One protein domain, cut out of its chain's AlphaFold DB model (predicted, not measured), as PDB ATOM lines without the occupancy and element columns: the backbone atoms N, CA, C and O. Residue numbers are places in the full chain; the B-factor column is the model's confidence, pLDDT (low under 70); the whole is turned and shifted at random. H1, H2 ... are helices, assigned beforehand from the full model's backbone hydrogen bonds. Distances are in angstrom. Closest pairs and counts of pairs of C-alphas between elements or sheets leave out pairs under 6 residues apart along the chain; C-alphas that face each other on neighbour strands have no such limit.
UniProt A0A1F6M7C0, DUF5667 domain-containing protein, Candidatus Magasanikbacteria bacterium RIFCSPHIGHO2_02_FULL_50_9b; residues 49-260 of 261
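AT A GLANCE: This is residues 49 to 260 of the 261 residues of the protein "DUF5667 domain-containing protein" of Candidatus Magasanikbacteria bacterium RIFCSPHIGHO2_02_FULL_50_9b (UniProt A0A1F6M7C0). The model is a long rod of two helical bundles set end to end, with the long helix H4 running through both. At one end H1, H2 and H3 stand side by side with the first part of H4; at the other, H5 and H6 pack along the rest of H4, and residues 251 to 260, of which 251 to 259 belong to H6, stick out and lengthen the rod. The printed part has 212 residues with six named helices, H1 to H6 in order, and no named strand; its class is all helix, and together the six form an up-and-down bundle, each helix running against the one before it. It is only just loose, close to extended, with a radius of gyration of the C-alphas of 25.2 A, and spans 93 by 35 by 18 A.

HOW THE PARTS SIT: H1, residues 51 to 74, and H2, residues 82 to 108, form a hairpin and touch, with the C-alphas of Ala 62 and Phe 92 closest at 4.8 A, at a shallow tilt of 21 degrees. H3, residues 112 to 139, touches H1 at a shallow tilt of 3 degrees, the same way, with the C-alphas of Glu 70 and Leu 133 closest at 6.4 A. It touches H2 with residues 112 to 119 alone, the C-alphas of Ile 103 and Ala 115 being closest at 5.2 A. H4, residues 145 to 193, touches H3, with the C-alphas of Ser 137 and Lys 147 closest at 5.0 A, and touches H2 with residues 149 to 164 alone, with the C-alphas of Ser 89 and Leu 153 closest at 6.1 A. H5, residues 199 to 218, touches residues 169 to 190 of H4, with the C-alphas of Ala 172 and Leu 217 closest at 7.0 A. H6, residues 222 to 259, forms a hairpin with H5, the C-alphas of Gly 213 and Ala 225 being closest at 4.2 A. H6 also touches H4, with the C-alphas of Val 179 and Phe 233 closest at 5.3 A. Residues 223 to 230 of H6 touch residues 112 to 120 of H3, with the C-alphas of Ala 116 and Ala 223 closest at 5.3 A. H1 and H2 are apart from H5 and H6. In H1 to H6 every O i to N i+4 pair is within hydrogen-bond range.

IN THESE COORDINATES: H1 begins at C-alpha 51, (-31.764, -0.207, 26.259). H4 is 72.7 A long from C-alpha 145, (-61.215, -15.124, 49.084), to C-alpha 193. H2 is 39.0 A long and H3 40.8 A. H6 is 56.0 A long and ends at C-alpha 259, (1.262, -0.688, -15.927).

THE WHOLE: The C-alphas farthest apart, of Ser 143 and Asn 260, are 96.0 A apart. The printed part has no cut. The link from H1 to H2 is short, and the other four are tight. The mean pLDDT of the printed part is 89.8; residues 76 to 80, 142 to 143, 194 to 198 and 253 to 260 are under 70.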
ATOM      1  N   PHE A  49     -29.907   4.726  30.818       88.06
ATOM      2  CA  PHE A  49     -29.788   5.139  29.407       88.06
ATOM      3  C   PHE A  49     -29.678   3.977  28.416       88.06
ATOM      4  O   PHE A  49     -30.134   4.104  27.286       88.06
ATOM      5  N   ASP A  50     -29.101   2.860  28.849       91.69
ATOM      6  CA  ASP A  50     -28.900   1.662  28.035       91.69
ATOM      7  C   ASP A  50     -30.218   0.891  27.835       91.69
ATOM      8  O   ASP A  50     -30.984   0.710  28.785       91.69
ATOM      9  N   ALA A  51     -30.499   0.445  26.604       90.50
ATOM     10  CA  ALA A  51     -31.764  -0.207  26.259       90.50
ATOM     11  C   ALA A  51     -31.960  -1.534  27.009       90.50
ATOM     12  O   ALA A  51     -33.034  -1.774  27.571       90.50
ATOM     13  N   LYS A  52     -30.903  -2.354  27.115       92.56
ATOM     14  CA  LYS A  52     -30.922  -3.619  27.867       92.56
ATOM     15  C   LYS A  52     -31.138  -3.362  29.359       92.56
ATOM     16  O   LYS A  52     -31.927  -4.045  30.015       92.56
ATOM     17  N   ALA A  53     -30.485  -2.344  29.908       93.31
ATOM     18  CA  ALA A  53     -30.658  -1.932  31.292       93.31
ATOM     19  C   ALA A  53     -32.075  -1.401  31.560       93.31
ATOM     20  O   ALA A  53     -32.649  -1.731  32.596       93.31
ATOM     21  N   ARG A  54     -32.675  -0.642  30.634       93.19
ATOM     22  CA  ARG A  54     -34.074  -0.191  30.741       93.19
ATOM     23  C   ARG A  54     -35.045  -1.366  30.756       93.19
ATOM     24  O   ARG A  54     -35.915  -1.397  31.620       93.19
ATOM     25  N   ALA A  55     -34.870  -2.340  29.862       94.69
ATOM     26  CA  ALA A  55     -35.675  -3.562  29.860       94.69
ATOM     27  C   ALA A  55     -35.590  -4.296  31.207       94.69
ATOM     28  O   ALA A  55     -36.611  -4.664  31.777       94.69
ATOM     29  N   ASN A  56     -34.384  -4.412  31.774       95.12
ATOM     30  CA  ASN A  56     -34.184  -4.991  33.105       95.12
ATOM     31  C   ASN A  56     -34.838  -4.182  34.236       95.12
ATOM     32  O   ASN A  56     -35.251  -4.762  35.238       95.12
ATOM     33  N   VAL A  57     -34.891  -2.851  34.137       96.06
ATOM     34  CA  VAL A  57     -35.571  -2.027  35.147       96.06
ATOM     35  C   VAL A  57     -37.070  -2.299  35.133       96.06
ATOM     36  O   VAL A  57     -37.631  -2.502  36.206       96.06
ATOM     37  N   GLU A  58     -37.704  -2.349  33.960       96.44
ATOM     38  CA  GLU A  58     -39.137  -2.657  33.877       96.44
ATOM     39  C   GLU A  58     -39.431  -4.107  34.298       96.44
ATOM     40  O   GLU A  58     -40.369  -4.324  35.067       96.44
ATOM     41  N   ALA A  59     -38.569  -5.069  33.930       97.56
ATOM     42  CA  ALA A  59     -38.698  -6.467  34.359       97.56
ATOM     43  C   ALA A  59     -38.727  -6.569  35.888       97.56
ATOM     44  O   ALA A  59     -39.668  -7.107  36.471       97.56
ATOM     45  N   LYS A  60     -37.774  -5.899  36.548       97.25
ATOM     46  CA  LYS A  60     -37.703  -5.833  38.012       97.25
ATOM     47  C   LYS A  60     -38.921  -5.178  38.646       97.25
ATOM     48  O   LYS A  60     -39.256  -5.501  39.780       97.25
ATOM     49  N   ARG A  61     -39.568  -4.225  37.970       97.19
ATOM     50  CA  ARG A  61     -40.798  -3.606  38.482       97.19
ATOM     51  C   ARG A  61     -41.976  -4.558  38.381       97.19
ATOM     52  O   ARG A  61     -42.792  -4.541  39.294       97.19
ATOM     53  N   ALA A  62     -42.051  -5.383  37.336       98.06
ATOM     54  CA  ALA A  62     -43.046  -6.445  37.231       98.06
ATOM     55  C   ALA A  62     -42.822  -7.523  38.304       98.06
ATOM     56  O   ALA A  62     -43.736  -7.799  39.076       98.06
ATOM     57  N   GLU A  63     -41.596  -8.046  38.424       98.31
ATOM     58  CA  GLU A  63     -41.200  -9.026  39.454       98.31
ATOM     59  C   GLU A  63     -41.541  -8.523  40.863       98.31
ATOM     60  O   GLU A  63     -42.178  -9.218  41.649       98.31
ATOM     61  N   ARG A  64     -41.238  -7.254  41.151       97.12
ATOM     62  CA  ARG A  64     -41.548  -6.631  42.439       97.12
ATOM     63  C   ARG A  64     -43.037  -6.628  42.782       97.12
ATOM     64  O   ARG A  64     -43.370  -6.757  43.954       97.12
ATOM     65  N   ARG A  65     -43.940  -6.479  41.808       97.38
ATOM     66  CA  ARG A  65     -45.388  -6.565  42.080       97.38
ATOM     67  C   ARG A  65     -45.785  -7.980  42.513       97.38
ATOM     68  O   ARG A  65     -46.655  -8.126  43.366       97.38
ATOM     69  N   LEU A  66     -45.121  -9.005  41.974       97.62
ATOM     70  CA  LEU A  66     -45.317 -10.394  42.397       97.62
ATOM     71  C   LEU A  66     -44.730 -10.634  43.792       97.62
ATOM     72  O   LEU A  66     -45.421 -11.184  44.642       97.62
ATOM     73  N   GLU A  67     -43.529 -10.125  44.083       96.00
ATOM     74  CA  GLU A  67     -42.951 -10.169  45.439       96.00
ATOM     75  C   GLU A  67     -43.850  -9.477  46.480       96.00
ATOM     76  O   GLU A  67     -43.956  -9.923  47.621       96.00
ATOM     77  N   GLU A  68     -44.483  -8.361  46.114       93.50
ATOM     78  CA  GLU A  68     -45.430  -7.652  46.980       93.50
ATOM     79  C   GLU A  68     -46.679  -8.507  47.252       93.50
ATOM     80  O   GLU A  68     -47.082  -8.620  48.410       93.50
ATOM     81  N   ALA A  69     -47.234  -9.182  46.237       92.44
ATOM     82  CA  ALA A  69     -48.322 -10.147  46.428       92.44
ATOM     83  C   ALA A  69     -47.923 -11.314  47.338       92.44
ATOM     84  O   ALA A  69     -48.684 -11.696  48.229       92.44
ATOM     85  N   GLU A  70     -46.732 -11.875  47.127       92.50
ATOM     86  CA  GLU A  70     -46.192 -12.971  47.930       92.50
ATOM     87  C   GLU A  70     -46.053 -12.567  49.401       92.50
ATOM     88  O   GLU A  70     -46.489 -13.309  50.281       92.50
ATOM     89  N   LYS A  71     -45.510 -11.373  49.677       90.44
ATOM     90  CA  LYS A  71     -45.363 -10.842  51.043       90.44
ATOM     91  C   LYS A  71     -46.709 -10.651  51.729       90.44
ATOM     92  O   LYS A  71     -46.892 -11.153  52.835       90.44
ATOM     93  N   ILE A  72     -47.656  -9.982  51.069       87.50
ATOM     94  CA  ILE A  72     -48.990  -9.740  51.640       87.50
ATOM     95  C   ILE A  72     -49.677 -11.071  51.959       87.50
ATOM     96  O   ILE A  72     -50.245 -11.241  53.035       87.50
ATOM     97  N   SER A  73     -49.563 -12.042  51.051       85.75
ATOM     98  CA  SER A  73     -50.176 -13.361  51.216       85.75
ATOM     99  C   SER A  73     -49.529 -14.178  52.338       85.75
ATOM    100  O   SER A  73     -50.227 -14.898  53.048       85.75
ATOM    101  N   ALA A  74     -48.210 -14.058  52.520       83.56
ATOM    102  CA  ALA A  74     -47.460 -14.786  53.540       83.56
ATOM    103  C   ALA A  74     -47.632 -14.212  54.957       83.56
ATOM    104  O   ALA A  74     -47.557 -14.957  55.933       83.56
ATOM    105  N   GLU A  75     -47.854 -12.903  55.101       78.06
ATOM    106  CA  GLU A  75     -47.868 -12.239  56.412       78.06
ATOM    107  C   GLU A  75     -49.146 -12.475  57.243       78.06
ATOM    108  O   GLU A  75     -49.226 -11.991  58.373       78.06
ATOM    109  N   ALA A  76     -50.131 -13.234  56.740       56.28
ATOM    110  CA  ALA A  76     -51.396 -13.581  57.416       56.28
ATOM    111  C   ALA A  76     -52.192 -12.378  57.986       56.28
ATOM    112  O   ALA A  76     -53.138 -12.565  58.752       56.28
ATOM    113  N   ARG A  77     -51.801 -11.139  57.648       48.66
ATOM    114  CA  ARG A  77     -52.279  -9.903  58.287       48.66
ATOM    115  C   ARG A  77     -53.473  -9.255  57.608       48.66
ATOM    116  O   ARG A  77     -54.116  -8.423  58.238       48.66
ATOM    117  N   ALA A  78     -53.795  -9.641  56.387       53.00
ATOM    118  CA  ALA A  78     -55.026  -9.250  55.729       53.00
ATOM    119  C   ALA A  78     -55.270 -10.228  54.583       53.00
ATOM    120  O   ALA A  78     -54.327 -10.639  53.904       53.00
ATOM    121  N   GLU A  79     -56.527 -10.596  54.360       59.03
ATOM    122  CA  GLU A  79     -56.941 -11.017  53.024       59.03
ATOM    123  C   GLU A  79     -56.446  -9.947  52.033       59.03
ATOM    124  O   GLU A  79     -56.370  -8.768  52.395       59.03
ATOM    125  N   LEU A  80     -56.032 -10.330  50.819       64.12
ATOM    126  CA  LEU A  80     -55.709  -9.322  49.815       64.12
ATOM    127  C   LEU A  80     -57.010  -8.580  49.521       64.12
ATOM    128  O   LEU A  80     -57.827  -9.063  48.743       64.12
ATOM    129  N   GLU A  81     -57.203  -7.419  50.151       73.81
ATOM    130  CA  GLU A  81     -58.362  -6.579  49.870       73.81
ATOM    131  C   GLU A  81     -58.512  -6.488  48.344       73.81
ATOM    132  O   GLU A  81     -57.509  -6.268  47.647       73.81
ATOM    133  N   PRO A  82     -59.718  -6.704  47.787       78.75
ATOM    134  CA  PRO A  82     -59.894  -6.836  46.346       78.75
ATOM    135  C   PRO A  82     -59.261  -5.703  45.532       78.75
ATOM    136  O   PRO A  82     -58.718  -5.922  44.447       78.75
ATOM    137  N   GLU A  83     -59.271  -4.498  46.097       82.50
ATOM    138  CA  GLU A  83     -58.647  -3.292  45.555       82.50
ATOM    139  C   GLU A  83     -57.113  -3.389  45.497       82.50
ATOM    140  O   GLU A  83     -56.513  -3.061  44.472       82.50
ATOM    141  N   VAL A  84     -56.476  -3.902  46.553       84.69
ATOM    142  CA  VAL A  84     -55.018  -4.074  46.655       84.69
ATOM    143  C   VAL A  84     -54.508  -5.080  45.621       84.69
ATOM    144  O   VAL A  84     -53.505  -4.835  44.947       84.69
ATOM    145  N   ARG A  85     -55.221  -6.192  45.413       82.75
ATOM    146  CA  ARG A  85     -54.899  -7.117  44.312       82.75
ATOM    147  C   ARG A  85     -55.096  -6.471  42.960       82.75
ATOM    148  O   ARG A  85     -54.249  -6.659  42.092       82.75
ATOM    149  N   ALA A  86     -56.230  -5.806  42.740       86.75
ATOM    150  CA  ALA A  86     -56.511  -5.197  41.448       86.75
ATOM    151  C   ALA A  86     -55.400  -4.204  41.085       86.75
ATOM    152  O   ALA A  86     -54.939  -4.182  39.941       86.75
ATOM    153  N   GLU A  87     -54.897  -3.460  42.073       91.25
ATOM    154  CA  GLU A  87     -53.724  -2.607  41.936       91.25
ATOM    155  C   GLU A  87     -52.454  -3.409  41.596       91.25
ATOM    156  O   GLU A  87     -51.744  -3.045  40.655       91.25
ATOM    157  N   ILE A  88     -52.166  -4.513  42.293       93.19
ATOM    158  CA  ILE A  88     -51.015  -5.381  41.988       93.19
ATOM    159  C   ILE A  88     -51.093  -5.948  40.569       93.19
ATOM    160  O   ILE A  88     -50.143  -5.770  39.812       93.19
ATOM    161  N   SER A  89     -52.200  -6.594  40.198       94.12
ATOM    162  CA  SER A  89     -52.403  -7.201  38.875       94.12
ATOM    163  C   SER A  89     -52.289  -6.149  37.771       94.12
ATOM    164  O   SER A  89     -51.529  -6.324  36.816       94.12
ATOM    165  N   THR A  90     -52.942  -4.993  37.940       95.50
ATOM    166  CA  THR A  90     -52.867  -3.882  36.977       95.50
ATOM    167  C   THR A  90     -51.433  -3.385  36.810       95.50
ATOM    168  O   THR A  90     -50.954  -3.198  35.690       95.50
ATOM    169  N   ASN A  91     -50.722  -3.175  37.919       96.06
ATOM    170  CA  ASN A  91     -49.345  -2.701  37.876       96.06
ATOM    171  C   ASN A  91     -48.392  -3.767  37.317       96.06
ATOM    172  O   ASN A  91     -47.489  -3.416  36.559       96.06
ATOM    173  N   PHE A  92     -48.595  -5.042  37.658       98.25
ATOM    174  CA  PHE A  92     -47.836  -6.172  37.128       98.25
ATOM    175  C   PHE A  92     -47.966  -6.227  35.607       98.25
ATOM    176  O   PHE A  92     -46.948  -6.149  34.924       98.25
ATOM    177  N   LYS A  93     -49.199  -6.252  35.082       98.06
ATOM    178  CA  LYS A  93     -49.469  -6.247  33.635       98.06
ATOM    179  C   LYS A  93     -48.811  -5.060  32.950       98.06
ATOM    180  O   LYS A  93     -48.072  -5.242  31.990       98.06
ATOM    181  N   ARG A  94     -48.977  -3.854  33.504       97.50
ATOM    182  CA  ARG A  94     -48.345  -2.643  32.962       97.50
ATOM    183  C   ARG A  94     -46.827  -2.787  32.841       97.50
ATOM    184  O   ARG A  94     -46.273  -2.461  31.796       97.50
ATOM    185  N   PHE A  95     -46.144  -3.238  33.894       97.88
ATOM    186  CA  PHE A  95     -44.685  -3.376  33.865       97.88
ATOM    187  C   PHE A  95     -44.224  -4.566  33.020       97.88
ATOM    188  O   PHE A  95     -43.170  -4.492  32.389       97.88
ATOM    189  N   ALA A  96     -45.013  -5.635  32.947       98.25
ATOM    190  CA  ALA A  96     -44.749  -6.764  32.070       98.25
ATOM    191  C   ALA A  96     -44.845  -6.371  30.588       98.25
ATOM    192  O   ALA A  96     -43.943  -6.687  29.812       98.25
ATOM    193  N   ASP A  97     -45.872  -5.612  30.208       98.12
ATOM    194  CA  ASP A  97     -46.018  -5.083  28.851       98.12
ATOM    195  C   ASP A  97     -44.880  -4.116  28.511       98.12
ATOM    196  O   ASP A  97     -44.230  -4.263  27.476       98.12
ATOM    197  N   GLN A  98     -44.533  -3.207  29.427       97.25
ATOM    198  CA  GLN A  98     -43.372  -2.328  29.260       97.25
ATOM    199  C   GLN A  98     -42.065  -3.117  29.117       97.25
ATOM    200  O   GLN A  98     -41.214  -2.759  28.306       97.25
ATOM    201  N   THR A  99     -41.898  -4.214  29.855       98.19
ATOM    202  CA  THR A  99     -40.734  -5.098  29.716       98.19
ATOM    203  C   THR A  99     -40.662  -5.682  28.311       98.19
ATOM    204  O   THR A  99     -39.615  -5.594  27.668       98.19
ATOM    205  N   ARG A 100     -41.774  -6.215  27.797       97.94
ATOM    206  CA  ARG A 100     -41.859  -6.784  26.444       97.94
ATOM    207  C   ARG A 100     -41.558  -5.745  25.366       97.94
ATOM    208  O   ARG A 100     -40.745  -6.002  24.483       97.94
ATOM    209  N   GLU A 101     -42.129  -4.548  25.478       96.81
ATOM    210  CA  GLU A 101     -41.840  -3.431  24.570       96.81
ATOM    211  C   GLU A 101     -40.353  -3.051  24.577       96.81
ATOM    212  O   GLU A 101     -39.758  -2.808  23.525       96.81
ATOM    213  N   ARG A 102     -39.721  -3.014  25.756       96.38
ATOM    214  CA  ARG A 102     -38.291  -2.697  25.882       96.38
ATOM    215  C   ARG A 102     -37.405  -3.807  25.329       96.38
ATOM    216  O   ARG A 102     -36.405  -3.495  24.695       96.38
ATOM    217  N   ILE A 103     -37.774  -5.073  25.514       97.06
ATOM    218  CA  ILE A 103     -37.071  -6.203  24.896       97.06
ATOM    219  C   ILE A 103     -37.161  -6.121  23.368       97.06
ATOM    220  O   ILE A 103     -36.148  -6.269  22.687       97.06
ATOM    221  N   ALA A 104     -38.344  -5.820  22.823       94.56
ATOM    222  CA  ALA A 104     -38.514  -5.619  21.387       94.56
ATOM    223  C   ALA A 104     -37.655  -4.451  20.868       94.56
ATOM    224  O   ALA A 104     -37.062  -4.550  19.796       94.56
ATOM    225  N   ALA A 105     -37.524  -3.366  21.638       94.25
ATOM    226  CA  ALA A 105     -36.643  -2.255  21.281       94.25
ATOM    227  C   ALA A 105     -35.157  -2.666  21.225       94.25
ATOM    228  O   ALA A 105     -34.461  -2.259  20.298       94.25
ATOM    229  N   VAL A 106     -34.687  -3.511  22.153       94.62
ATOM    230  CA  VAL A 106     -33.313  -4.061  22.133       94.62
ATOM    231  C   VAL A 106     -33.059  -4.877  20.857       94.62
ATOM    232  O   VAL A 106     -31.993  -4.760  20.253       94.62
ATOM    233  N   ASP A 107     -34.044  -5.656  20.402       90.38
ATOM    234  CA  ASP A 107     -33.941  -6.404  19.141       90.38
ATOM    235  C   ASP A 107     -33.867  -5.466  17.922       90.38
ATOM    236  O   ASP A 107     -33.023  -5.636  17.041       90.38
ATOM    237  N   VAL A 108     -34.692  -4.413  17.900       89.12
ATOM    238  CA  VAL A 108     -34.687  -3.394  16.835       89.12
ATOM    239  C   VAL A 108     -33.355  -2.635  16.763       89.12
ATOM    240  O   VAL A 108     -32.913  -2.284  15.668       89.12
ATOM    241  N   GLU A 109     -32.682  -2.418  17.896       90.81
ATOM    242  CA  GLU A 109     -31.333  -1.832  17.955       90.81
ATOM    243  C   GLU A 109     -30.230  -2.781  17.443       90.81
ATOM    244  O   GLU A 109     -29.075  -2.379  17.294       90.81
ATOM    245  N   GLY A 110     -30.585  -4.022  17.100       87.25
ATOM    246  CA  GLY A 110     -29.704  -5.013  16.490       87.25
ATOM    247  C   GLY A 110     -29.109  -6.018  17.474       87.25
ATOM    248  O   GLY A 110     -28.388  -6.918  17.036       87.25
ATOM    249  N   ASP A 111     -29.421  -5.920  18.769       90.81
ATOM    250  CA  ASP A 111     -29.004  -6.898  19.780       90.81
ATOM    251  C   ASP A 111     -30.065  -7.993  19.976       90.81
ATOM    252  O   ASP A 111     -30.614  -8.205  21.059       90.81
ATOM    253  N   THR A 112     -30.348  -8.739  18.905       90.44
ATOM    254  CA  THR A 112     -31.303  -9.861  18.922       90.44
ATOM    255  C   THR A 112     -30.931 -10.926  19.960       90.44
ATOM    256  O   THR A 112     -31.802 -11.563  20.552       90.44
ATOM    257  N   HIS A 113     -29.632 -11.143  20.199       89.81
ATOM    258  CA  HIS A 113     -29.176 -12.090  21.217       89.81
ATOM    259  C   HIS A 113     -29.485 -11.583  22.630       89.81
ATOM    260  O   HIS A 113     -30.047 -12.331  23.428       89.81
ATOM    261  N   GLY A 114     -29.182 -10.317  22.927       93.12
ATOM    262  CA  GLY A 114     -29.523  -9.692  24.201       93.12
ATOM    263  C   GLY A 114     -31.029  -9.635  24.446       93.12
ATOM    264  O   GLY A 114     -31.464  -9.905  25.564       93.12
ATOM    265  N   ALA A 115     -31.835  -9.370  23.416       95.12
ATOM    266  CA  ALA A 115     -33.292  -9.431  23.510       95.12
ATOM    267  C   ALA A 115     -33.789 -10.850  23.846       95.12
ATOM    268  O   ALA A 115     -34.617 -11.026  24.741       95.12
ATOM    269  N   ALA A 116     -33.239 -11.880  23.192       95.06
ATOM    270  CA  ALA A 116     -33.570 -13.273  23.490       95.06
ATOM    271  C   ALA A 116     -33.185 -13.674  24.924       95.06
ATOM    272  O   ALA A 116     -33.965 -14.335  25.611       95.06
ATOM    273  N   GLU A 117     -32.007 -13.248  25.387       95.25
ATOM    274  CA  GLU A 117     -31.535 -13.471  26.755       95.25
ATOM    275  C   GLU A 117     -32.472 -12.818  27.785       95.25
ATOM    276  O   GLU A 117     -32.893 -13.470  28.741       95.25
ATOM    277  N   LEU A 118     -32.853 -11.554  27.569       97.19
ATOM    278  CA  LEU A 118     -33.797 -10.842  28.430       97.19
ATOM    279  C   LEU A 118     -35.158 -11.548  28.498       97.19
ATOM    280  O   LEU A 118     -35.678 -11.743  29.594       97.19
ATOM    281  N   SER A 119     -35.709 -11.979  27.357       97.44
ATOM    282  CA  SER A 119     -36.968 -12.737  27.304       97.44
ATOM    283  C   SER A 119     -36.906 -14.025  28.122       97.44
ATOM    284  O   SER A 119     -37.835 -14.329  28.871       97.44
ATOM    285  N   VAL A 120     -35.814 -14.789  28.003       97.19
ATOM    286  CA  VAL A 120     -35.634 -16.038  28.759       97.19
ATOM    287  C   VAL A 120     -35.521 -15.761  30.251       97.19
ATOM    288  O   VAL A 120     -36.192 -16.431  31.039       97.19
ATOM    289  N   ASN A 121     -34.712 -14.776  30.641       97.62
ATOM    290  CA  ASN A 121     -34.529 -14.413  32.043       97.62
ATOM    291  C   ASN A 121     -35.849 -13.953  32.665       97.62
ATOM    292  O   ASN A 121     -36.239 -14.468  33.711       97.62
ATOM    293  N   PHE A 122     -36.582 -13.072  31.980       98.44
ATOM    294  CA  PHE A 122     -37.869 -12.581  32.455       98.44
ATOM    295  C   PHE A 122     -38.898 -13.711  32.569       98.44
ATOM    296  O   PHE A 122     -39.476 -13.913  33.633       98.44
ATOM    297  N   ALA A 123     -39.062 -14.540  31.533       97.88
ATOM    298  CA  ALA A 123     -39.968 -15.686  31.593       97.88
ATOM    299  C   ALA A 123     -39.571 -16.702  32.681       97.88
ATOM    300  O   ALA A 123     -40.423 -17.404  33.221       97.88
ATOM    301  N   THR A 124     -38.281 -16.831  32.995       98.06
ATOM    302  CA  THR A 124     -37.803 -17.699  34.082       98.06
ATOM    303  C   THR A 124     -38.162 -17.120  35.446       98.06
ATOM    304  O   THR A 124     -38.684 -17.854  36.283       98.06
ATOM    305  N   ALA A 125     -37.964 -15.813  35.646       98.38
ATOM    306  CA  ALA A 125     -38.377 -15.116  36.862       98.38
ATOM    307  C   ALA A 125     -39.894 -15.228  37.084       98.38
ATOM    308  O   ALA A 125     -40.328 -15.633  38.161       98.38
ATOM    309  N   LEU A 126     -40.706 -15.002  36.044       98.62
ATOM    310  CA  LEU A 126     -42.164 -15.152  36.121       98.62
ATOM    311  C   LEU A 126     -42.594 -16.562  36.547       98.62
ATOM    312  O   LEU A 126     -43.458 -16.706  37.405       98.62
ATOM    313  N   ARG A 127     -41.966 -17.612  36.000       98.44
ATOM    314  CA  ARG A 127     -42.251 -19.000  36.411       98.44
ATOM    315  C   ARG A 127     -41.847 -19.280  37.855       98.44
ATOM    316  O   ARG A 127     -42.525 -20.051  38.527       98.44
ATOM    317  N   ALA A 128     -40.749 -18.685  38.324       98.38
ATOM    318  CA  ALA A 128     -40.332 -18.816  39.714       98.38
ATOM    319  C   ALA A 128     -41.373 -18.191  40.657       98.38
ATOM    320  O   ALA A 128     -41.790 -18.849  41.607       98.38
ATOM    321  N   HIS A 129     -41.855 -16.987  40.343       98.25
ATOM    322  CA  HIS A 129     -42.921 -16.331  41.102       98.25
ATOM    323  C   HIS A 129     -44.259 -17.086  41.026       98.25
ATOM    324  O   HIS A 129     -44.884 -17.308  42.059       98.25
ATOM    325  N   ASP A 130     -44.683 -17.586  39.854       98.25
ATOM    326  CA  ASP A 130     -45.894 -18.428  39.756       98.25
ATOM    327  C   ASP A 130     -45.795 -19.671  40.652       98.25
ATOM    328  O   ASP A 130     -46.770 -20.038  41.301       98.25
ATOM    329  N   ALA A 131     -44.618 -20.298  40.760       98.00
ATOM    330  CA  ALA A 131     -44.423 -21.441  41.648       98.00
ATOM    331  C   ALA A 131     -44.566 -21.073  43.138       98.00
ATOM    332  O   ALA A 131     -45.127 -21.855  43.912       98.00
ATOM    333  N   VAL A 132     -44.094 -19.890  43.549       96.50
ATOM    334  CA  VAL A 132     -44.270 -19.385  44.922       96.50
ATOM    335  C   VAL A 132     -45.740 -19.055  45.185       96.50
ATOM    336  O   VAL A 132     -46.310 -19.546  46.160       96.50
ATOM    337  N   LEU A 133     -46.386 -18.310  44.287       94.56
ATOM    338  CA  LEU A 133     -47.812 -17.984  44.372       94.56
ATOM    339  C   LEU A 133     -48.687 -19.246  44.381       94.56
ATOM    340  O   LEU A 133     -49.669 -19.310  45.115       94.56
ATOM    341  N   ALA A 134     -48.324 -20.281  43.617       94.94
ATOM    342  CA  ALA A 134     -49.020 -21.567  43.609       94.94
ATOM    343  C   ALA A 134     -48.974 -22.254  44.973       94.94
ATOM    344  O   ALA A 134     -49.973 -22.814  45.424       94.94
ATOM    345  N   ARG A 135     -47.814 -22.206  45.634       93.94
ATOM    346  CA  ARG A 135     -47.647 -22.746  46.980       93.94
ATOM    347  C   ARG A 135     -48.485 -21.965  47.992       93.94
ATOM    348  O   ARG A 135     -49.199 -22.590  48.767       93.94
ATOM    349  N   LEU A 136     -48.450 -20.634  47.939       90.81
ATOM    350  CA  LEU A 136     -49.260 -19.775  48.812       90.81
ATOM    351  C   LEU A 136     -50.767 -20.010  48.597       90.81
ATOM    352  O   LEU A 136     -51.511 -20.151  49.561       90.81
ATOM    353  N   SER A 137     -51.208 -20.158  47.342       89.81
ATOM    354  CA  SER A 137     -52.598 -20.503  46.989       89.81
ATOM    355  C   SER A 137     -53.016 -21.875  47.536       89.81
ATOM    356  O   SER A 137     -54.145 -22.054  47.990       89.81
ATOM    357  N   ALA A 138     -52.107 -22.856  47.537       89.75
ATOM    358  CA  ALA A 138     -52.371 -24.189  48.078       89.75
ATOM    359  C   ALA A 138     -52.397 -24.233  49.618       89.75
ATOM    360  O   ALA A 138     -53.087 -25.078  50.187       89.75
ATOM    361  N   GLU A 139     -51.643 -23.354  50.281       87.50
ATOM    362  CA  GLU A 139     -51.638 -23.199  51.742       87.50
ATOM    363  C   GLU A 139     -52.878 -22.427  52.242       87.50
ATOM    364  O   GLU A 139     -53.305 -22.614  53.385       87.50
ATOM    365  N   ALA A 140     -53.506 -21.617  51.382       83.19
ATOM    366  CA  ALA A 140     -54.764 -20.940  51.671       83.19
ATOM    367  C   ALA A 140     -55.952 -21.923  51.771       83.19
ATOM    368  O   ALA A 140     -56.012 -22.966  51.116       83.19
ATOM    369  N   THR A 141     -56.960 -21.579  52.582       75.25
ATOM    370  CA  THR A 141     -58.174 -22.408  52.700       75.25
ATOM    371  C   THR A 141     -58.895 -22.462  51.350       75.25
ATOM    372  O   THR A 141     -59.087 -21.428  50.714       75.25
ATOM    373  N   ALA A 142     -59.344 -23.650  50.927       62.66
ATOM    374  CA  ALA A 142     -59.884 -23.903  49.583       62.66
ATOM    375  C   ALA A 142     -61.058 -22.993  49.153       62.66
ATOM    376  O   ALA A 142     -61.260 -22.803  47.957       62.66
ATOM    377  N   SER A 143     -61.793 -22.419  50.113       61.66
ATOM    378  CA  SER A 143     -62.910 -21.485  49.887       61.66
ATOM    379  C   SER A 143     -62.617 -20.045  50.328       61.66
ATOM    380  O   SER A 143     -63.540 -19.240  50.405       61.66
ATOM    381  N   SER A 144     -61.371 -19.726  50.689       77.81
ATOM    382  CA  SER A 144     -60.999 -18.364  51.084       77.81
ATOM    383  C   SER A 144     -60.911 -17.453  49.867       77.81
ATOM    384  O   SER A 144     -60.420 -17.859  48.813       77.81
ATOM    385  N   THR A 145     -61.353 -16.212  50.051       80.94
ATOM    386  CA  THR A 145     -61.215 -15.124  49.084       80.94
ATOM    387  C   THR A 145     -59.771 -15.062  48.578       80.94
ATOM    388  O   THR A 145     -59.544 -15.259  47.393       80.94
ATOM    389  N   GLN A 146     -58.785 -15.028  49.481       81.31
ATOM    390  CA  GLN A 146     -57.347 -15.047  49.172       81.31
ATOM    391  C   GLN A 146     -56.906 -16.087  48.122       81.31
ATOM    392  O   GLN A 146     -56.058 -15.798  47.278       81.31
ATOM    393  N   LYS A 147     -57.452 -17.308  48.151       84.69
ATOM    394  CA  LYS A 147     -57.065 -18.347  47.190       84.69
ATOM    395  C   LYS A 147     -57.482 -17.995  45.759       84.69
ATOM    396  O   LYS A 147     -56.687 -18.162  44.838       84.69
ATOM    397  N   ILE A 148     -58.713 -17.510  45.582       84.88
ATOM    398  CA  ILE A 148     -59.251 -17.096  44.271       84.88
ATOM    399  C   ILE A 148     -58.371 -15.987  43.693       84.88
ATOM    400  O   ILE A 148     -58.000 -15.998  42.529       84.88
ATOM    401  N   GLU A 149     -57.966 -15.073  44.559       86.31
ATOM    402  CA  GLU A 149     -57.203 -13.878  44.241       86.31
ATOM    403  C   GLU A 149     -55.772 -14.183  43.793       86.31
ATOM    404  O   GLU A 149     -55.254 -13.558  42.865       86.31
ATOM    405  N   LEU A 150     -55.143 -15.166  44.439       89.75
ATOM    406  CA  LEU A 150     -53.853 -15.703  44.026       89.75
ATOM    407  C   LEU A 150     -53.958 -16.490  42.720       89.75
ATOM    408  O   LEU A 150     -53.067 -16.378  41.882       89.75
ATOM    409  N   ASP A 151     -55.018 -17.275  42.532       91.75
ATOM    410  CA  ASP A 151     -55.225 -18.030  41.296       91.75
ATOM    411  C   ASP A 151     -55.441 -17.086  40.090       91.75
ATOM    412  O   ASP A 151     -54.812 -17.300  39.053       91.75
ATOM    413  N   ASP A 152     -56.183 -15.984  40.255       91.69
ATOM    414  CA  ASP A 152     -56.347 -14.941  39.227       91.69
ATOM    415  C   ASP A 152     -55.004 -14.286  38.851       91.69
ATOM    416  O   ASP A 152     -54.647 -14.194  37.674       91.69
ATOM    417  N   LEU A 153     -54.212 -13.862  39.847       94.12
ATOM    418  CA  LEU A 153     -52.895 -13.261  39.593       94.12
ATOM    419  C   LEU A 153     -51.951 -14.251  38.897       94.12
ATOM    420  O   LEU A 153     -51.173 -13.873  38.024       94.12
ATOM    421  N   ARG A 154     -52.012 -15.533  39.260       96.50
ATOM    422  CA  ARG A 154     -51.218 -16.577  38.603       96.50
ATOM    423  C   ARG A 154     -51.610 -16.766  37.148       96.50
ATOM    424  O   ARG A 154     -50.740 -17.025  36.320       96.50
ATOM    425  N   ASP A 155     -52.888 -16.642  36.820       97.00
ATOM    426  CA  ASP A 155     -53.332 -16.719  35.434       97.00
ATOM    427  C   ASP A 155     -52.802 -15.534  34.615       97.00
ATOM    428  O   ASP A 155     -52.289 -15.756  33.515       97.00
ATOM    429  N   ASP A 156     -52.738 -14.331  35.194       97.12
ATOM    430  CA  ASP A 156     -52.061 -13.179  34.576       97.12
ATOM    431  C   ASP A 156     -50.559 -13.436  34.337       97.12
ATOM    432  O   ASP A 156     -50.003 -13.087  33.287       97.12
ATOM    433  N   VAL A 157     -49.875 -14.065  35.300       98.25
ATOM    434  CA  VAL A 157     -48.447 -14.418  35.188       98.25
ATOM    435  C   VAL A 157     -48.224 -15.470  34.100       98.25
ATOM    436  O   VAL A 157     -47.282 -15.352  33.306       98.25
ATOM    437  N   LYS A 158     -49.086 -16.488  34.017       98.31
ATOM    438  CA  LYS A 158     -49.025 -17.516  32.967       98.31
ATOM    439  C   LYS A 158     -49.301 -16.920  31.594       98.31
ATOM    440  O   LYS A 158     -48.548 -17.210  30.666       98.31
ATOM    441  N   GLU A 159     -50.325 -16.078  31.464       98.19
ATOM    442  CA  GLU A 159     -50.644 -15.371  30.221       98.19
ATOM    443  C   GLU A 159     -49.443 -14.545  29.750       98.19
ATOM    444  O   GLU A 159     -48.986 -14.694  28.615       98.19
ATOM    445  N   THR A 160     -48.847 -13.767  30.654       98.25
ATOM    446  CA  THR A 160     -47.640 -12.981  30.374       98.25
ATOM    447  C   THR A 160     -46.468 -13.871  29.955       98.25
ATOM    448  O   THR A 160     -45.782 -13.589  28.972       98.25
ATOM    449  N   THR A 161     -46.240 -14.982  30.658       98.00
ATOM    450  CA  THR A 161     -45.163 -15.933  30.339       98.00
ATOM    451  C   THR A 161     -45.347 -16.548  28.948       98.00
ATOM    452  O   THR A 161     -44.377 -16.721  28.202       98.00
ATOM    453  N   LEU A 162     -46.590 -16.867  28.572       97.62
ATOM    454  CA  LEU A 162     -46.934 -17.359  27.239       97.62
ATOM    455  C   LEU A 162     -46.734 -16.279  26.174       97.62
ATOM    456  O   LEU A 162     -46.199 -16.583  25.109       97.62
ATOM    457  N   ALA A 163     -47.089 -15.029  26.473       98.00
ATOM    458  CA  ALA A 163     -46.882 -13.903  25.573       98.00
ATOM    459  C   ALA A 163     -45.386 -13.652  25.305       98.00
ATOM    460  O   ALA A 163     -44.987 -13.550  24.148       98.00
ATOM    461  N   VAL A 164     -44.534 -13.682  26.338       97.81
ATOM    462  CA  VAL A 164     -43.066 -13.584  26.185       97.81
ATOM    463  C   VAL A 164     -42.513 -14.730  25.326       97.81
ATOM    464  O   VAL A 164     -41.654 -14.520  24.468       97.81
ATOM    465  N   SER A 165     -43.019 -15.953  25.517       96.12
ATOM    466  CA  SER A 165     -42.641 -17.109  24.691       96.12
ATOM    467  C   SER A 165     -43.057 -16.935  23.223       96.12
ATOM    468  O   SER A 165     -42.292 -17.261  22.313       96.12
ATOM    469  N   ALA A 166     -44.251 -16.387  22.978       97.19
ATOM    470  CA  ALA A 166     -44.754 -16.101  21.639       97.19
ATOM    471  C   ALA A 166     -43.928 -15.013  20.932       97.19
ATOM    472  O   ALA A 166     -43.587 -15.183  19.760       97.19
ATOM    473  N   ASP A 167     -43.543 -13.951  21.644       96.19
ATOM    474  CA  ASP A 167     -42.669 -12.899  21.113       96.19
ATOM    475  C   ASP A 167     -41.298 -13.475  20.717       96.19
ATOM    476  O   ASP A 167     -40.793 -13.219  19.621       96.19
ATOM    477  N   LEU A 168     -40.723 -14.335  21.564       95.75
ATOM    478  CA  LEU A 168     -39.442 -14.993  21.292       95.75
ATOM    479  C   LEU A 168     -39.516 -15.933  20.078       95.75
ATOM    480  O   LEU A 168     -38.582 -15.993  19.276       95.75
ATOM    481  N   LYS A 169     -40.639 -16.642  19.913       97.19
ATOM    482  CA  LYS A 169     -40.911 -17.444  18.715       97.19
ATOM    483  C   LYS A 169     -40.955 -16.570  17.462       97.19
ATOM    484  O   LYS A 169     -40.292 -16.901  16.479       97.19
ATOM    485  N   ALA A 170     -41.699 -15.465  17.498       96.38
ATOM    486  CA  ALA A 170     -41.818 -14.549  16.365       96.38
ATOM    487  C   ALA A 170     -40.453 -13.959  15.968       96.38
ATOM    488  O   ALA A 170     -40.120 -13.914  14.781       96.38
ATOM    489  N   ALA A 171     -39.624 -13.588  16.951       94.69
ATOM    490  CA  ALA A 171     -38.256 -13.127  16.719       94.69
ATOM    491  C   ALA A 171     -37.388 -14.211  16.049       94.69
ATOM    492  O   ALA A 171     -36.699 -13.944  15.060       94.69
ATOM    493  N   ALA A 172     -37.464 -15.457  16.526       96.75
ATOM    494  CA  ALA A 172     -36.735 -16.579  15.936       96.75
ATOM    495  C   ALA A 172     -37.164 -16.861  14.482       96.75
ATOM    496  O   ALA A 172     -36.307 -17.043  13.615       96.75
ATOM    497  N   GLU A 173     -38.467 -16.844  14.187       97.31
ATOM    498  CA  GLU A 173     -39.009 -17.015  12.829       97.31
ATOM    499  C   GLU A 173     -38.584 -15.872  11.893       97.31
ATOM    500  O   GLU A 173     -38.146 -16.107  10.761       97.31
ATOM    501  N   GLY A 174     -38.646 -14.627  12.374       95.44
ATOM    502  CA  GLY A 174     -38.157 -13.460  11.643       95.44
ATOM    503  C   GLY A 174     -36.668 -13.573  11.314       95.44
ATOM    504  O   GLY A 174     -36.253 -13.325  10.175       95.44
ATOM    505  N   ARG A 175     -35.861 -14.026  12.281       95.12
ATOM    506  CA  ARG A 175     -34.420 -14.216  12.099       95.12
ATOM    507  C   ARG A 175     -34.104 -15.346  11.124       95.12
ATOM    508  O   ARG A 175     -33.236 -15.161  10.271       95.12
ATOM    509  N   GLN A 176     -34.832 -16.461  11.183       98.06
ATOM    510  CA  GLN A 176     -34.702 -17.543  10.204       98.06
ATOM    511  C   GLN A 176     -34.874 -17.006   8.778       98.06
ATOM    512  O   GLN A 176     -34.005 -17.209   7.929       98.06
ATOM    513  N   LYS A 177     -35.949 -16.250   8.531       97.88
ATOM    514  CA  LYS A 177     -36.231 -15.665   7.214       97.88
ATOM    515  C   LYS A 177     -35.127 -14.706   6.755       97.88
ATOM    516  O   LYS A 177     -34.751 -14.699   5.583       97.88
ATOM    517  N   ALA A 178     -34.584 -13.897   7.667       95.62
ATOM    518  CA  ALA A 178     -33.468 -13.002   7.362       95.62
ATOM    519  C   ALA A 178     -32.205 -13.777   6.944       95.62
ATOM    520  O   ALA A 178     -31.552 -13.412   5.963       95.62
ATOM    521  N   VAL A 179     -31.885 -14.870   7.646       97.75
ATOM    522  CA  VAL A 179     -30.757 -15.755   7.319       97.75
ATOM    523  C   VAL A 179     -30.963 -16.450   5.977       97.75
ATOM    524  O   VAL A 179     -30.041 -16.474   5.164       97.75
ATOM    525  N   GLU A 180     -32.155 -16.983   5.711       98.19
ATOM    526  CA  GLU A 180     -32.491 -17.635   4.439       98.19
ATOM    527  C   GLU A 180     -32.284 -16.685   3.255       98.19
ATOM    528  O   GLU A 180     -31.579 -17.022   2.297       98.19
ATOM    529  N   ASN A 181     -32.809 -15.460   3.359       97.88
ATOM    530  CA  ASN A 181     -32.605 -14.416   2.358       97.88
ATOM    531  C   ASN A 181     -31.120 -14.080   2.187       97.88
ATOM    532  O   ASN A 181     -30.636 -13.950   1.058       97.88
ATOM    533  N   LYS A 182     -30.377 -13.975   3.296       97.00
ATOM    534  CA  LYS A 182     -28.951 -13.658   3.258       97.00
ATOM    535  C   LYS A 182     -28.137 -14.752   2.579       97.00
ATOM    536  O   LYS A 182     -27.298 -14.450   1.734       97.00
ATOM    537  N   ILE A 183     -28.390 -16.014   2.910       96.75
ATOM    538  CA  ILE A 183     -27.732 -17.160   2.278       96.75
ATOM    539  C   ILE A 183     -28.049 -17.185   0.779       96.75
ATOM    540  O   ILE A 183     -27.131 -17.351  -0.022       96.75
ATOM    541  N   ALA A 184     -29.303 -16.962   0.375       96.44
ATOM    542  CA  ALA A 184     -29.686 -16.920  -1.040       96.44
ATOM    543  C   ALA A 184     -28.960 -15.803  -1.818       96.44
ATOM    544  O   ALA A 184     -28.437 -16.039  -2.909       96.44
ATOM    545  N   GLU A 185     -28.865 -14.606  -1.237       94.50
ATOM    546  CA  GLU A 185     -28.100 -13.479  -1.786       94.50
ATOM    547  C   GLU A 185     -26.617 -13.838  -1.981       94.50
ATOM    548  O   GLU A 185     -26.037 -13.574  -3.035       94.50
ATOM    549  N   VAL A 186     -25.999 -14.463  -0.974       92.69
ATOM    550  CA  VAL A 186     -24.578 -14.849  -0.985       92.69
ATOM    551  C   VAL A 186     -24.311 -15.926  -2.034       92.69
ATOM    552  O   VAL A 186     -23.331 -15.826  -2.770       92.69
ATOM    553  N   VAL A 187     -25.202 -16.914  -2.157       92.19
ATOM    554  CA  VAL A 187     -25.135 -17.953  -3.197       92.19
ATOM    555  C   VAL A 187     -25.129 -17.326  -4.583       92.19
ATOM    556  O   VAL A 187     -24.259 -17.644  -5.392       92.19
ATOM    557  N   LYS A 188     -26.070 -16.412  -4.852       91.00
ATOM    558  CA  LYS A 188     -26.141 -15.717  -6.139       91.00
ATOM    559  C   LYS A 188     -24.841 -14.961  -6.431       91.00
ATOM    560  O   LYS A 188     -24.302 -15.083  -7.525       91.00
ATOM    561  N   PHE A 189     -24.307 -14.256  -5.435       88.31
ATOM    562  CA  PHE A 189     -23.059 -13.506  -5.568       88.31
ATOM    563  C   PHE A 189     -21.847 -14.404  -5.878       88.31
ATOM    564  O   PHE A 189     -21.058 -14.082  -6.761       88.31
ATOM    565  N   ILE A 190     -21.710 -15.549  -5.199       85.50
ATOM    566  CA  ILE A 190     -20.629 -16.517  -5.462       85.50
ATOM    567  C   ILE A 190     -20.710 -17.047  -6.901       85.50
ATOM    568  O   ILE A 190     -19.699 -17.079  -7.607       85.50
ATOM    569  N   VAL A 191     -21.913 -17.418  -7.354       84.81
ATOM    570  CA  VAL A 191     -22.138 -17.948  -8.709       84.81
ATOM    571  C   VAL A 191     -21.805 -16.912  -9.787       84.81
ATOM    572  O   VAL A 191     -21.198 -17.264 -10.798       84.81
ATOM    573  N   GLU A 192     -22.168 -15.644  -9.581       83.19
ATOM    574  CA  GLU A 192     -21.863 -14.554 -10.520       83.19
ATOM    575  C   GLU A 192     -20.355 -14.301 -10.647       83.19
ATOM    576  O   GLU A 192     -19.860 -14.047 -11.745       83.19
ATOM    577  N   VAL A 193     -19.619 -14.407  -9.540       80.62
ATOM    578  CA  VAL A 193     -18.185 -14.107  -9.495       80.62
ATOM    579  C   VAL A 193     -17.318 -15.237 -10.074       80.62
ATOM    580  O   VAL A 193     -16.217 -14.962 -10.544       80.62
ATOM    581  N   LYS A 194     -17.798 -16.492 -10.099       68.25
ATOM    582  CA  LYS A 194     -17.111 -17.665 -10.695       68.25
ATOM    583  C   LYS A 194     -15.650 -17.870 -10.241       68.25
ATOM    584  O   LYS A 194     -14.845 -18.406 -10.999       68.25
ATOM    585  N   GLN A 195     -15.302 -17.463  -9.019       65.06
ATOM    586  CA  GLN A 195     -13.959 -17.643  -8.453       65.06
ATOM    587  C   GLN A 195     -13.955 -18.707  -7.357       65.06
ATOM    588  O   GLN A 195     -14.813 -18.711  -6.475       65.06
ATOM    589  N   GLN A 196     -12.952 -19.584  -7.388       60.22
ATOM    590  CA  GLN A 196     -12.767 -20.638  -6.394       60.22
ATOM    591  C   GLN A 196     -12.189 -20.021  -5.110       60.22
ATOM    592  O   GLN A 196     -11.096 -19.456  -5.114       60.22
ATOM    593  N   THR A 197     -12.951 -20.059  -4.014       63.78
ATOM    594  CA  THR A 197     -12.612 -19.372  -2.755       63.78
ATOM    595  C   THR A 197     -12.967 -20.225  -1.536       63.78
ATOM    596  O   THR A 197     -13.717 -21.190  -1.638       63.78
ATOM    597  N   ASN A 198     -12.494 -19.828  -0.347       68.88
ATOM    598  CA  ASN A 198     -12.936 -20.402   0.935       68.88
ATOM    599  C   ASN A 198     -14.407 -20.073   1.280       68.88
ATOM    600  O   ASN A 198     -14.912 -20.513   2.316       68.88
ATOM    601  N   ALA A 199     -15.108 -19.320   0.425       79.12
ATOM    602  CA  ALA A 199     -16.503 -18.959   0.626       79.12
ATOM    603  C   ALA A 199     -17.435 -20.176   0.605       79.12
ATOM    604  O   ALA A 199     -18.443 -20.165   1.305       79.12
ATOM    605  N   ASP A 200     -17.080 -21.245  -0.116       83.06
ATOM    606  CA  ASP A 200     -17.883 -22.472  -0.166       83.06
ATOM    607  C   ASP A 200     -17.932 -23.180   1.194       83.06
ATOM    608  O   ASP A 200     -18.997 -23.622   1.629       83.06
ATOM    609  N   ALA A 201     -16.803 -23.224   1.913       88.50
ATOM    610  CA  ALA A 201     -16.732 -23.812   3.249       88.50
ATOM    611  C   ALA A 201     -17.545 -22.997   4.269       88.50
ATOM    612  O   ALA A 201     -18.320 -23.563   5.043       88.50
ATOM    613  N   ARG A 202     -17.430 -21.661   4.238       91.44
ATOM    614  CA  ARG A 202     -18.220 -20.769   5.106       91.44
ATOM    615  C   ARG A 202     -19.710 -20.823   4.792       91.44
ATOM    616  O   ARG A 202     -20.528 -20.873   5.703       91.44
ATOM    617  N   LEU A 203     -20.072 -20.884   3.513       92.31
ATOM    618  CA  LEU A 203     -21.454 -21.042   3.081       92.31
ATOM    619  C   LEU A 203     -22.034 -22.399   3.512       92.31
ATOM    620  O   LEU A 203     -23.192 -22.470   3.926       92.31
ATOM    621  N   ALA A 204     -21.243 -23.474   3.452       93.88
ATOM    622  CA  ALA A 204     -21.642 -24.775   3.982       93.88
ATOM    623  C   ALA A 204     -21.876 -24.712   5.503       93.88
ATOM    624  O   ALA A 204     -22.909 -25.186   5.979       93.88
ATOM    625  N   ALA A 205     -20.980 -24.059   6.249       96.25
ATOM    626  CA  ALA A 205     -21.143 -23.847   7.686       96.25
ATOM    627  C   ALA A 205     -22.382 -22.987   8.016       96.25
ATOM    628  O   ALA A 205     -23.123 -23.316   8.940       96.25
ATOM    629  N   ALA A 206     -22.660 -21.941   7.230       97.62
ATOM    630  CA  ALA A 206     -23.855 -21.109   7.379       97.62
ATOM    631  C   ALA A 206     -25.145 -21.925   7.194       97.62
ATOM    632  O   ALA A 206     -26.072 -21.819   7.994       97.62
ATOM    633  N   ARG A 207     -25.197 -22.795   6.175       98.00
ATOM    634  CA  ARG A 207     -26.335 -23.704   5.948       98.00
ATOM    635  C   ARG A 207     -26.506 -24.718   7.077       98.00
ATOM    636  O   ARG A 207     -27.636 -25.000   7.464       98.00
ATOM    637  N   ALA A 208     -25.405 -25.245   7.615       98.44
ATOM    638  CA  ALA A 208     -25.447 -26.151   8.759       98.44
ATOM    639  C   ALA A 208     -26.001 -25.453  10.014       98.44
ATOM    640  O   ALA A 208     -26.860 -26.013  10.692       98.44
ATOM    641  N   ALA A 209     -25.572 -24.216  10.285       98.50
ATOM    642  CA  ALA A 209     -26.098 -23.412  11.386       98.50
ATOM    643  C   ALA A 209     -27.583 -23.052  11.185       98.50
ATOM    644  O   ALA A 209     -28.369 -23.191  12.118       98.50
ATOM    645  N   LEU A 210     -28.010 -22.702   9.962       98.56
ATOM    646  CA  LEU A 210     -29.432 -22.506   9.645       98.56
ATOM    647  C   LEU A 210     -30.245 -23.773   9.957       98.56
ATOM    648  O   LEU A 210     -31.267 -23.689  10.631       98.56
ATOM    649  N   ALA A 211     -29.771 -24.949   9.533       98.62
ATOM    650  CA  ALA A 211     -30.446 -26.216   9.811       98.62
ATOM    651  C   ALA A 211     -30.536 -26.519  11.319       98.62
ATOM    652  O   ALA A 211     -31.591 -26.946  11.795       98.62
ATOM    653  N   ALA A 212     -29.463 -26.261  12.075       98.56
ATOM    654  CA  ALA A 212     -29.450 -26.403  13.531       98.56
ATOM    655  C   ALA A 212     -30.447 -25.444  14.209       98.56
ATOM    656  O   ALA A 212     -31.218 -25.865  15.073       98.56
ATOM    657  N   GLY A 213     -30.493 -24.183  13.770       98.38
ATOM    658  CA  GLY A 213     -31.463 -23.198  14.246       98.38
ATOM    659  C   GLY A 213     -32.905 -23.605  13.945       98.38
ATOM    660  O   GLY A 213     -33.750 -23.580  14.836       98.38
ATOM    661  N   THR A 214     -33.192 -24.089  12.733       98.56
ATOM    662  CA  THR A 214     -34.526 -24.590  12.362       98.56
ATOM    663  C   THR A 214     -34.943 -25.795  13.208       98.56
ATOM    664  O   THR A 214     -36.116 -25.920  13.562       98.56
ATOM    665  N   ALA A 215     -34.012 -26.689  13.557       98.62
ATOM    666  CA  ALA A 215     -34.298 -27.807  14.454       98.62
ATOM    667  C   ALA A 215     -34.665 -27.321  15.867       98.62
ATOM    668  O   ALA A 215     -35.678 -27.755  16.416       98.62
ATOM    669  N   LYS A 216     -33.905 -26.366  16.418       98.44
ATOM    670  CA  LYS A 216     -34.182 -25.745  17.725       98.44
ATOM    671  C   LYS A 216     -35.510 -24.986  17.746       98.44
ATOM    672  O   LYS A 216     -36.278 -25.130  18.692       98.44
ATOM    673  N   LEU A 217     -35.837 -24.263  16.672       97.56
ATOM    674  CA  LEU A 217     -37.123 -23.580  16.515       97.56
ATOM    675  C   LEU A 217     -38.299 -24.568  16.577       97.56
ATOM    676  O   LEU A 217     -39.269 -24.334  17.299       97.56
ATOM    677  N   LYS A 218     -38.199 -25.702  15.870       97.62
ATOM    678  CA  LYS A 218     -39.212 -26.774  15.902       97.62
ATOM    679  C   LYS A 218     -39.337 -27.432  17.278       97.62
ATOM    680  O   LYS A 218     -40.422 -27.878  17.631       97.62
ATOM    681  N   ALA A 219     -38.249 -27.468  18.046       97.62
ATOM    682  CA  ALA A 219     -38.219 -27.967  19.419       97.62
ATOM    683  C   ALA A 219     -38.677 -26.931  20.468       97.62
ATOM    684  O   ALA A 219     -38.555 -27.191  21.660       97.62
ATOM    685  N   ALA A 220     -39.177 -25.762  20.044       95.81
ATOM    686  CA  ALA A 220     -39.530 -24.632  20.909       95.81
ATOM    687  C   ALA A 220     -38.365 -24.055  21.747       95.81
ATOM    688  O   ALA A 220     -38.583 -23.283  22.678       95.81
ATOM    689  N   ALA A 221     -37.118 -24.360  21.380       96.12
ATOM    690  CA  ALA A 221     -35.910 -23.787  21.972       96.12
ATOM    691  C   ALA A 221     -35.553 -22.459  21.274       96.12
ATOM    692  O   ALA A 221     -34.537 -22.339  20.588       96.12
ATOM    693  N   TYR A 222     -36.434 -21.461  21.389       95.94
ATOM    694  CA  TYR A 222     -36.394 -20.247  20.564       95.94
ATOM    695  C   TYR A 222     -35.132 -19.390  20.756       95.94
ATOM    696  O   TYR A 222     -34.540 -18.957  19.769       95.94
ATOM    697  N   ALA A 223     -34.667 -19.191  21.994       94.00
ATOM    698  CA  ALA A 223     -33.433 -18.438  22.250       94.00
ATOM    699  C   ALA A 223     -32.203 -19.134  21.649       94.00
ATOM    700  O   ALA A 223     -31.371 -18.503  21.001       94.00
ATOM    701  N   GLU A 224     -32.117 -20.458  21.785       96.06
ATOM    702  CA  GLU A 224     -31.033 -21.230  21.180       96.06
ATOM    703  C   GLU A 224     -31.109 -21.225  19.649       96.06
ATOM    704  O   GLU A 224     -30.073 -21.260  18.983       96.06
ATOM    705  N   ALA A 225     -32.321 -21.197  19.082       98.00
ATOM    706  CA  ALA A 225     -32.525 -21.062  17.644       98.00
ATOM    707  C   ALA A 225     -31.985 -19.717  17.139       98.00
ATOM    708  O   ALA A 225     -31.243 -19.691  16.161       98.00
ATOM    709  N   ILE A 226     -32.283 -18.619  17.844       96.81
ATOM    710  CA  ILE A 226     -31.759 -17.277  17.547       96.81
ATOM    711  C   ILE A 226     -30.224 -17.263  17.547       96.81
ATOM    712  O   ILE A 226     -29.626 -16.683  16.640       96.81
ATOM    713  N   VAL A 227     -29.578 -17.938  18.505       96.56
ATOM    714  CA  VAL A 227     -28.108 -18.058  18.551       96.56
ATOM    715  C   VAL A 227     -27.562 -18.732  17.288       96.56
ATOM    716  O   VAL A 227     -26.639 -18.207  16.661       96.56
ATOM    717  N   GLU A 228     -28.144 -19.858  16.865       98.25
ATOM    718  CA  GLU A 228     -27.715 -20.531  15.628       98.25
ATOM    719  C   GLU A 228     -28.006 -19.695  14.378       98.25
ATOM    720  O   GLU A 228     -27.194 -19.666  13.452       98.25
ATOM    721  N   PHE A 229     -29.131 -18.978  14.340       98.00
ATOM    722  CA  PHE A 229     -29.448 -18.092  13.223       98.00
ATOM    723  C   PHE A 229     -28.481 -16.904  13.139       98.00
ATOM    724  O   PHE A 229     -28.057 -16.549  12.041       98.00
ATOM    725  N   ASN A 230     -28.063 -16.320  14.263       95.38
ATOM    726  CA  ASN A 230     -27.025 -15.284  14.278       95.38
ATOM    727  C   ASN A 230     -25.703 -15.815  13.726       95.38
ATOM    728  O   ASN A 230     -25.154 -15.244  12.787       95.38
ATOM    729  N   LYS A 231     -25.271 -16.984  14.206       97.19
ATOM    730  CA  LYS A 231     -24.087 -17.668  13.681       97.19
ATOM    731  C   LYS A 231     -24.188 -17.927  12.172       97.19
ATOM    732  O   LYS A 231     -23.224 -17.711  11.441       97.19
ATOM    733  N   ALA A 232     -25.345 -18.378  11.687       98.06
ATOM    734  CA  ALA A 232     -25.583 -18.601  10.262       98.06
ATOM    735  C   ALA A 232     -25.497 -17.301   9.445       98.06
ATOM    736  O   ALA A 232     -24.913 -17.297   8.358       98.06
ATOM    737  N   PHE A 233     -26.054 -16.203   9.964       96.38
ATOM    738  CA  PHE A 233     -25.979 -14.884   9.340       96.38
ATOM    739  C   PHE A 233     -24.530 -14.409   9.201       96.38
ATOM    740  O   PHE A 233     -24.123 -14.012   8.107       96.38
ATOM    741  N   ASP A 234     -23.749 -14.497  10.278       95.12
ATOM    742  CA  ASP A 234     -22.359 -14.040  10.316       95.12
ATOM    743  C   ASP A 234     -21.493 -14.835   9.333       95.12
ATOM    744  O   ASP A 234     -20.821 -14.254   8.481       95.12
ATOM    745  N   LEU A 235     -21.616 -16.166   9.335       96.31
ATOM    746  CA  LEU A 235     -20.916 -17.038   8.385       96.31
ATOM    747  C   LEU A 235     -21.270 -16.720   6.923       96.31
ATOM    748  O   LEU A 235     -20.401 -16.737   6.048       96.31
ATOM    749  N   ALA A 236     -22.536 -16.397   6.639       95.62
ATOM    750  CA  ALA A 236     -22.968 -15.999   5.301       95.62
ATOM    751  C   ALA A 236     -22.380 -14.633   4.887       95.62
ATOM    752  O   ALA A 236     -21.981 -14.444   3.734       95.62
ATOM    753  N   GLN A 237     -22.291 -13.676   5.814       94.31
ATOM    754  CA  GLN A 237     -21.659 -12.374   5.572       94.31
ATOM    755  C   GLN A 237     -20.146 -12.493   5.362       94.31
ATOM    756  O   GLN A 237     -19.602 -11.858   4.452       94.31
ATOM    757  N   GLU A 238     -19.469 -13.323   6.152       91.88
ATOM    758  CA  GLU A 238     -18.047 -13.619   5.976       91.88
ATOM    759  C   GLU A 238     -17.779 -14.241   4.604       91.88
ATOM    760  O   GLU A 238     -16.911 -13.760   3.878       91.88
ATOM    761  N   ALA A 239     -18.582 -15.230   4.191       91.38
ATOM    762  CA  ALA A 239     -18.466 -15.840   2.867       91.38
ATOM    763  C   ALA A 239     -18.562 -14.789   1.746       91.38
ATOM    764  O   ALA A 239     -17.748 -14.779   0.823       91.38
ATOM    765  N   LYS A 240     -19.506 -13.843   1.840       90.62
ATOM    766  CA  LYS A 240     -19.606 -12.732   0.876       90.62
ATOM    767  C   LYS A 240     -18.375 -11.828   0.899       90.62
ATOM    768  O   LYS A 240     -17.945 -11.346  -0.153       90.62
ATOM    769  N   THR A 241     -17.848 -11.551   2.084       89.56
ATOM    770  CA  THR A 241     -16.691 -10.671   2.275       89.56
ATOM    771  C   THR A 241     -15.429 -11.280   1.675       89.56
ATOM    772  O   THR A 241     -14.714 -10.579   0.961       89.56
ATOM    773  N   ASP A 242     -15.214 -12.585   1.847       86.00
ATOM    774  CA  ASP A 242     -14.093 -13.315   1.245       86.00
ATOM    775  C   ASP A 242     -14.102 -13.228  -0.282       86.00
ATOM    776  O   ASP A 242     -13.083 -12.916  -0.903       86.00
ATOM    777  N   VAL A 243     -15.267 -13.456  -0.896       85.50
ATOM    778  CA  VAL A 243     -15.418 -13.358  -2.354       85.50
ATOM    779  C   VAL A 243     -15.105 -11.940  -2.824       85.50
ATOM    780  O   VAL A 243     -14.334 -11.759  -3.765       85.50
ATOM    781  N   LYS A 244     -15.644 -10.914  -2.148       85.94
ATOM    782  CA  LYS A 244     -15.352  -9.507  -2.475       85.94
ATOM    783  C   LYS A 244     -13.866  -9.180  -2.358       85.94
ATOM    784  O   LYS A 244     -13.322  -8.504  -3.231       85.94
ATOM    785  N   ALA A 245     -13.217  -9.634  -1.288       84.44
ATOM    786  CA  ALA A 245     -11.797  -9.403  -1.062       84.44
ATOM    787  C   ALA A 245     -10.956 -10.040  -2.176       84.44
ATOM    788  O   ALA A 245     -10.065  -9.387  -2.719       84.44
ATOM    789  N   LYS A 246     -11.291 -11.271  -2.583       77.31
ATOM    790  CA  LYS A 246     -10.585 -11.971  -3.657       77.31
ATOM    791  C   LYS A 246     -10.744 -11.278  -5.012       77.31
ATOM    792  O   LYS A 246      -9.741 -11.019  -5.669       77.31
ATOM    793  N   VAL A 247     -11.967 -10.881  -5.375       80.31
ATOM    794  CA  VAL A 247     -12.235 -10.115  -6.611       80.31
ATOM    795  C   VAL A 247     -11.407  -8.835  -6.667       80.31
ATOM    796  O   VAL A 247     -10.833  -8.515  -7.709       80.31
ATOM    797  N   ARG A 248     -11.315  -8.108  -5.547       79.81
ATOM    798  CA  ARG A 248     -10.533  -6.868  -5.468       79.81
ATOM    799  C   ARG A 248      -9.047  -7.121  -5.708       79.81
ATOM    800  O   ARG A 248      -8.452  -6.446  -6.540       79.81
ATOM    801  N   VAL A 249      -8.470  -8.110  -5.021       77.81
ATOM    802  CA  VAL A 249      -7.046  -8.462  -5.160       77.81
ATOM    803  C   VAL A 249      -6.719  -8.903  -6.585       77.81
ATOM    804  O   VAL A 249      -5.715  -8.459  -7.140       77.81
ATOM    805  N   ASP A 250      -7.568  -9.729  -7.198       73.62
ATOM    806  CA  ASP A 250      -7.342 -10.209  -8.564       73.62
ATOM    807  C   ASP A 250      -7.430  -9.053  -9.582       73.62
ATOM    808  O   ASP A 250      -6.614  -8.966 -10.500       73.62
ATOM    809  N   THR A 251      -8.357  -8.110  -9.380       70.81
ATOM    810  CA  THR A 251      -8.496  -6.919 -10.240       70.81
ATOM    811  C   THR A 251      -7.294  -5.975 -10.105       70.81
ATOM    812  O   THR A 251      -6.725  -5.557 -11.115       70.81
ATOM    813  N   ASP A 252      -6.852  -5.679  -8.879       72.12
ATOM    814  CA  ASP A 252      -5.701  -4.800  -8.626       72.12
ATOM    815  C   ASP A 252      -4.378  -5.419  -9.118       72.12
ATOM    816  O   ASP A 252      -3.503  -4.711  -9.624       72.12
ATOM    817  N   GLY A 253      -4.233  -6.745  -9.017       64.06
ATOM    818  CA  GLY A 253      -3.086  -7.482  -9.552       64.06
ATOM    819  C   GLY A 253      -2.987  -7.398 -11.078       64.06
ATOM    820  O   GLY A 253      -1.909  -7.134 -11.613       64.06
ATOM    821  N   LEU A 254      -4.118  -7.537 -11.781       61.53
ATOM    822  CA  LEU A 254      -4.183  -7.399 -13.241       61.53
ATOM    823  C   LEU A 254      -3.856  -5.976 -13.716       61.53
ATOM    824  O   LEU A 254      -3.235  -5.808 -14.766       61.53
ATOM    825  N   ILE A 255      -4.252  -4.952 -12.955       64.19
ATOM    826  CA  ILE A 255      -3.936  -3.552 -13.273       64.19
ATOM    827  C   ILE A 255      -2.433  -3.289 -13.112       64.19
ATOM    828  O   ILE A 255      -1.818  -2.714 -14.008       64.19
ATOM    829  N   LYS A 256      -1.803  -3.763 -12.028       60.47
ATOM    830  CA  LYS A 256      -0.357  -3.573 -11.797       60.47
ATOM    831  C   LYS A 256       0.522  -4.262 -12.848       60.47
ATOM    832  O   LYS A 256       1.515  -3.676 -13.267       60.47
ATOM    833  N   LEU A 257       0.134  -5.449 -13.320       58.47
ATOM    834  CA  LEU A 257       0.823  -6.163 -14.408       58.47
ATOM    835  C   LEU A 257       0.741  -5.439 -15.761       58.47
ATOM    836  O   LEU A 257       1.641  -5.583 -16.578       58.47
ATOM    837  N   LYS A 258      -0.313  -4.653 -16.009       58.25
ATOM    838  CA  LYS A 258      -0.464  -3.882 -17.257       58.25
ATOM    839  C   LYS A 258       0.262  -2.534 -17.250       58.25
ATOM    840  O   LYS A 258       0.474  -1.975 -18.319       58.25
ATOM    841  N   ILE A 259       0.607  -2.002 -16.076       60.84
ATOM    842  CA  ILE A 259       1.262  -0.688 -15.927       60.84
ATOM    843  C   ILE A 259       2.794  -0.822 -15.829       60.84
ATOM    844  O   ILE A 259       3.497   0.165 -16.015       60.84
ATOM    845  N   ASN A 260       3.316  -2.030 -15.594       49.03
ATOM    846  CA  ASN A 260       4.751  -2.295 -15.471       49.03
ATOM    847  C   ASN A 260       5.227  -3.294 -16.556       49.03
ATOM    848  O   ASN A 260       5.377  -4.477 -16.240       49.03
TER     849      ASN A 260